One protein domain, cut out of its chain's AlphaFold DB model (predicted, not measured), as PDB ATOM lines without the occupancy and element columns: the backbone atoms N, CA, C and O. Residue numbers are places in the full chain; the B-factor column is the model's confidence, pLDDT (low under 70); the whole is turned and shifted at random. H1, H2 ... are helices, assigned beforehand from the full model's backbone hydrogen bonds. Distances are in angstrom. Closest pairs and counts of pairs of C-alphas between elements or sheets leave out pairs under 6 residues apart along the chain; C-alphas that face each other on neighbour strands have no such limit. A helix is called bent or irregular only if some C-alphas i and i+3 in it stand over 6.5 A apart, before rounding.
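What this domain is: This is residues 68 to 107 of the 258 residues of a protein of Nyctereutes procyonoides (UniProt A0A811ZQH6). This is a stretched-out chain with a helix at each end, H1 at one and H3 at the other, and a long winding stretch with no named element, residues 85 to 97, running between the two ends. A short, irregular helix, H2, follows H1 round a tight turn at the first end, while H3 is far from both and touches neither. The printed part has 40 residues, with three named helices in the order H1, H2, H3 and no named strand; the class is all helix, with 25 residues in named elements. The whole is extended, with a radius of gyration of the C-alphas of 14.4 A, and the C-alphas span 38 by 19 by 12 A, a rod in outline.

How they stand to each other: H1, residues 68 to 78, and H2, residues 80 to 84, touch only at the corner by their link, and only just, with 3 pairs of C-alphas within 8 A. Their closest C-alphas are those of Glu 76 and Lys 83, 7.4 A apart, and their centres are 11.2 A apart. H3, residues 98 to 106, is apart from H1. H3 is also apart from H2. In H1 and H3 every O i to N i+4 pair is within hydrogen-bond range; in H2 the figure is 0 of 1, and of its O i to N i+3 pairs 0 of 2 are within range.

Where its parts are: H1 begins at C-alpha 68, at (43.688, 8.729, 30.476), and measures 15.3 A from first to last C-alpha, ending at Ala 78. One residue, Tyr 79, makes the tight link to H2, which runs from Pro 80 to Lys 84, 9.8 A from first to last C-alpha. H2 is irregular: C-alphas 81 and 84 are 7.5 A apart. It ends at C-alpha 84, at (54.615, 14.278, 18.411). After the long link comes H3, from Gln 98 to Asp 106, 12.5 A from first to last C-alpha, ending at (45.377, 23.422, -3.381).

The domain as a whole: The two C-alphas farthest apart are those of Val 70 and Asp 106, at 40.4 A, and the C-alphas of Leu 68 and Lys 107, the first and last printed residues, are 35.8 A apart. The printed part has no cut. The link from H2 to H3 is long, with 13 residues, whose C-alphas lie 3 to 16 A from the mean of all C-alphas. Residues 87 to 95 of this link stand free, with no C-alpha 8 or more residues away along the chain within 10 A. The mean pLDDT of the printed part is 70.8; it is under 70 in residues 79 to 88, 90 to 93 and 104 to 105 of this predicted model, and H2 has a mean of 62.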
ATOM      1  N   LEU A  68      42.794   7.908  31.277       73.81
ATOM      2  CA  LEU A  68      43.688   8.729  30.476       73.81
ATOM      3  C   LEU A  68      45.147   8.722  30.973       73.81
ATOM      4  O   LEU A  68      46.060   8.690  30.157       73.81
ATOM      5  N   ASP A  69      45.383   8.689  32.283       75.69
ATOM      6  CA  ASP A  69      46.731   8.701  32.871       75.69
ATOM      7  C   ASP A  69      47.432   7.348  32.729       75.69
ATOM      8  O   ASP A  69      48.641   7.287  32.502       75.69
ATOM      9  N   VAL A  70      46.671   6.251  32.808       78.75
ATOM     10  CA  VAL A  70      47.186   4.903  32.513       78.75
ATOM     11  C   VAL A  70      47.565   4.803  31.040       78.75
ATOM     12  O   VAL A  70      48.667   4.364  30.718       78.75
ATOM     13  N   TYR A  71      46.681   5.265  30.150       75.62
ATOM     14  CA  TYR A  71      46.933   5.285  28.712       75.62
ATOM     15  C   TYR A  71      48.170   6.121  28.356       75.62
ATOM     16  O   TYR A  71      49.039   5.639  27.631       75.62
ATOM     17  N   LYS A  72      48.307   7.325  28.931       75.62
ATOM     18  CA  LYS A  72      49.489   8.181  28.749       75.62
ATOM     19  C   LYS A  72      50.770   7.472  29.174       75.62
ATOM     20  O   LYS A  72      51.705   7.406  28.389       75.62
ATOM     21  N   ARG A  73      50.787   6.869  30.366       81.06
ATOM     22  CA  ARG A  73      51.968   6.163  30.881       81.06
ATOM     23  C   ARG A  73      52.385   4.987  29.993       81.06
ATOM     24  O   ARG A  73      53.574   4.761  29.794       81.06
ATOM     25  N   ILE A  74      51.414   4.252  29.450       80.44
ATOM     26  CA  ILE A  74      51.675   3.152  28.512       80.44
ATOM     27  C   ILE A  74      52.253   3.693  27.203       80.44
ATOM     28  O   ILE A  74      53.236   3.143  26.716       80.44
ATOM     29  N   CYS A  75      51.695   4.778  26.659       72.56
ATOM     30  CA  CYS A  75      52.206   5.390  25.432       72.56
ATOM     31  C   CYS A  75      53.636   5.919  25.611       72.56
ATOM     32  O   CYS A  75      54.476   5.694  24.748       72.56
ATOM     33  N   GLU A  76      53.934   6.556  26.746       76.75
ATOM     34  CA  GLU A  76      55.283   7.046  27.057       76.75
ATOM     35  C   GLU A  76      56.315   5.924  27.186       76.75
ATOM     36  O   GLU A  76      57.465   6.112  26.799       76.75
ATOM     37  N   TYR A  77      55.910   4.771  27.723       74.12
ATOM     38  CA  TYR A  77      56.798   3.627  27.902       74.12
ATOM     39  C   TYR A  77      56.984   2.810  26.617       74.12
ATOM     40  O   TYR A  77      58.101   2.416  26.294       74.12
ATOM     41  N   ALA A  78      55.901   2.542  25.884       73.69
ATOM     42  CA  ALA A  78      55.923   1.679  24.704       73.69
ATOM     43  C   ALA A  78      56.382   2.407  23.433       73.69
ATOM     44  O   ALA A  78      56.945   1.779  22.539       73.69
ATOM     45  N   TYR A  79      56.151   3.719  23.351       69.44
ATOM     46  CA  TYR A  79      56.432   4.518  22.160       69.44
ATOM     47  C   TYR A  79      57.023   5.887  22.537       69.44
ATOM     48  O   TYR A  79      56.383   6.923  22.330       69.44
ATOM     49  N   PRO A  80      58.258   5.923  23.077       64.94
ATOM     50  CA  PRO A  80      58.887   7.158  23.553       64.94
ATOM     51  C   PRO A  80      59.018   8.228  22.456       64.94
ATOM     52  O   PRO A  80      58.892   9.421  22.738       64.94
ATOM     53  N   ASP A  81      59.163   7.807  21.196       66.62
ATOM     54  CA  ASP A  81      59.323   8.694  20.038       66.62
ATOM     55  C   ASP A  81      57.988   9.206  19.453       66.62
ATOM     56  O   ASP A  81      57.972  10.139  18.648       66.62
ATOM     57  N   GLN A  82      56.838   8.645  19.860       61.72
ATOM     58  CA  GLN A  82      55.517   8.987  19.301       61.72
ATOM     59  C   GLN A  82      54.826  10.186  19.971       61.72
ATOM     60  O   GLN A  82      53.712  10.543  19.582       61.72
ATOM     61  N   LYS A  83      55.486  10.889  20.905       58.84
ATOM     62  CA  LYS A  83      54.920  12.073  21.591       58.84
ATOM     63  C   LYS A  83      54.477  13.212  20.657       58.84
ATOM     64  O   LYS A  83      53.754  14.095  21.102       58.84
ATOM     65  N   LYS A  84      54.896  13.209  19.387       57.84
ATOM     66  CA  LYS A  84      54.615  14.278  18.411       57.84
ATOM     67  C   LYS A  84      53.428  14.015  17.472       57.84
ATOM     68  O   LYS A  84      53.102  14.905  16.701       57.84
ATOM     69  N   ASN A  85      52.805  12.833  17.508       57.91
ATOM     70  CA  ASN A  85      51.751  12.455  16.546       57.91
ATOM     71  C   ASN A  85      50.432  12.004  17.191       57.91
ATOM     72  O   ASN A  85      49.537  11.545  16.485       57.91
ATOM     73  N   ILE A  86      50.295  12.103  18.517       63.38
ATOM     74  CA  ILE A  86      49.021  11.816  19.181       63.38
ATOM     75  C   ILE A  86      48.241  13.132  19.234       63.38
ATOM     76  O   ILE A  86      48.704  14.044  19.920       63.38
ATOM     77  N   PRO A  87      47.097  13.252  18.534       59.25
ATOM     78  CA  PRO A  87      46.294  14.463  18.574       59.25
ATOM     79  C   PRO A  87      45.835  14.702  20.014       59.25
ATOM     80  O   PRO A  87      45.161  13.863  20.617       59.25
ATOM     81  N   VAL A  88      46.262  15.824  20.591       61.72
ATOM     82  CA  VAL A  88      45.961  16.173  21.988       61.72
ATOM     83  C   VAL A  88      44.605  16.876  22.068       61.72
ATOM     84  O   VAL A  88      43.958  16.871  23.117       61.72
ATOM     85  N   THR A  89      44.145  17.435  20.947       70.50
ATOM     86  CA  THR A  89      42.877  18.154  20.832       70.50
ATOM     87  C   THR A  89      41.896  17.434  19.904       70.50
ATOM     88  O   THR A  89      42.275  16.702  18.990       70.50
ATOM     89  N   ALA A  90      40.596  17.644  20.134       65.88
ATOM     90  CA  ALA A  90      39.549  17.042  19.306       65.88
ATOM     91  C   ALA A  90      39.608  17.521  17.844       65.88
ATOM     92  O   ALA A  90      39.225  16.773  16.951       65.88
ATOM     93  N   GLU A  91      40.102  18.738  17.599       66.69
ATOM     94  CA  GLU A  91      40.277  19.295  16.254       66.69
ATOM     95  C   GLU A  91      41.396  18.588  15.475       66.69
ATOM     96  O   GLU A  91      41.205  18.270  14.305       66.69
ATOM     97  N   GLU A  92      42.513  18.241  16.122       63.22
ATOM     98  CA  GLU A  92      43.610  17.476  15.500       63.22
ATOM     99  C   GLU A  92      43.207  16.030  15.161       63.22
ATOM    100  O   GLU A  92      43.750  15.427  14.238       63.22
ATOM    101  N   ALA A  93      42.240  15.465  15.891       63.19
ATOM    102  CA  ALA A  93      41.729  14.117  15.652       63.19
ATOM    103  C   ALA A  93      40.647  14.055  14.554       63.19
ATOM    104  O   ALA A  93      40.221  12.958  14.176       63.19
ATOM    105  N   LYS A  94      40.165  15.202  14.043       75.06
ATOM    106  CA  LYS A  94      39.125  15.218  13.006       75.06
ATOM    107  C   LYS A  94      39.683  14.685  11.692       75.06
ATOM    108  O   LYS A  94      40.511  15.305  11.030       75.06
ATOM    109  N   ILE A  95      39.159  13.537  11.276       73.31
ATOM    110  CA  ILE A  95      39.470  12.952   9.975       73.31
ATOM    111  C   ILE A  95      38.845  13.835   8.894       73.31
ATOM    112  O   ILE A  95      37.625  13.877   8.729       73.31
ATOM    113  N   LEU A  96      39.694  14.536   8.145       76.38
ATOM    114  CA  LEU A  96      39.253  15.379   7.041       76.38
ATOM    115  C   LEU A  96      38.627  14.541   5.921       76.38
ATOM    116  O   LEU A  96      39.181  13.534   5.446       76.38
ATOM    117  N   THR A  97      37.489  15.022   5.430       74.88
ATOM    118  CA  THR A  97      36.847  14.485   4.228       74.88
ATOM    119  C   THR A  97      37.757  14.665   3.007       74.88
ATOM    120  O   THR A  97      38.671  15.493   2.988       74.88
ATOM    121  N   GLN A  98      37.547  13.859   1.965       72.25
ATOM    122  CA  GLN A  98      38.393  13.881   0.765       72.25
ATOM    123  C   GLN A  98      38.394  15.254   0.064       72.25
ATOM    124  O   GLN A  98      39.421  15.676  -0.467       72.25
ATOM    125  N   THR A  99      37.266  15.963   0.093       75.62
ATOM    126  CA  THR A  99      37.106  17.326  -0.432       75.62
ATOM    127  C   THR A  99      37.890  18.352   0.380       75.62
ATOM    128  O   THR A  99      38.605  19.157  -0.208       75.62
ATOM    129  N   GLN A 100      37.837  18.285   1.716       76.69
ATOM    130  CA  GLN A 100      38.637  19.156   2.588       76.69
ATOM    131  C   GLN A 100      40.139  18.937   2.381       76.69
ATOM    132  O   GLN A 100      40.883  19.902   2.244       76.69
ATOM    133  N   ARG A 101      40.579  17.676   2.264       76.50
ATOM    134  CA  ARG A 101      41.982  17.351   1.956       76.50
ATOM    135  C   ARG A 101      42.436  17.949   0.627       76.50
ATOM    136  O   ARG A 101      43.517  18.520   0.561       76.50
ATOM    137  N   ARG A 102      41.603  17.865  -0.416       78.25
ATOM    138  CA  ARG A 102      41.924  18.424  -1.738       78.25
ATOM    139  C   ARG A 102      42.022  19.953  -1.710       78.25
ATOM    140  O   ARG A 102      42.952  20.495  -2.290       78.25
ATOM    141  N   LEU A 103      41.119  20.625  -0.995       77.81
ATOM    142  CA  LEU A 103      41.147  22.084  -0.836       77.81
ATOM    143  C   LEU A 103      42.386  22.567  -0.067       77.81
ATOM    144  O   LEU A 103      42.969  23.581  -0.431       77.81
ATOM    145  N   MET A 104      42.820  21.841   0.966       68.62
ATOM    146  CA  MET A 104      44.013  22.217   1.740       68.62
ATOM    147  C   MET A 104      45.328  21.943   0.992       68.62
ATOM    148  O   MET A 104      46.304  22.662   1.196       68.62
ATOM    149  N   MET A 105      45.345  20.953   0.088       69.88
ATOM    150  CA  MET A 105      46.455  20.730  -0.849       69.88
ATOM    151  C   MET A 105      46.568  21.855  -1.883       69.88
ATOM    152  O   MET A 105      47.672  22.301  -2.175       69.88
ATOM    153  N   ASP A 106      45.435  22.333  -2.397       70.94
ATOM    154  CA  ASP A 106      45.377  23.422  -3.381       70.94
ATOM    155  C   ASP A 106      45.763  24.779  -2.762       70.94
ATOM    156  O   ASP A 106      46.385  25.627  -3.396       70.94
ATOM    157  N   LYS A 107      45.475  24.952  -1.467       78.56
ATOM    158  CA  LYS A 107      45.837  26.139  -0.678       78.56
ATOM    159  C   LYS A 107      47.293  26.135  -0.175       78.56
ATOM    160  O   LYS A 107      47.719  27.101   0.449       78.56
TER     161      LYS A 107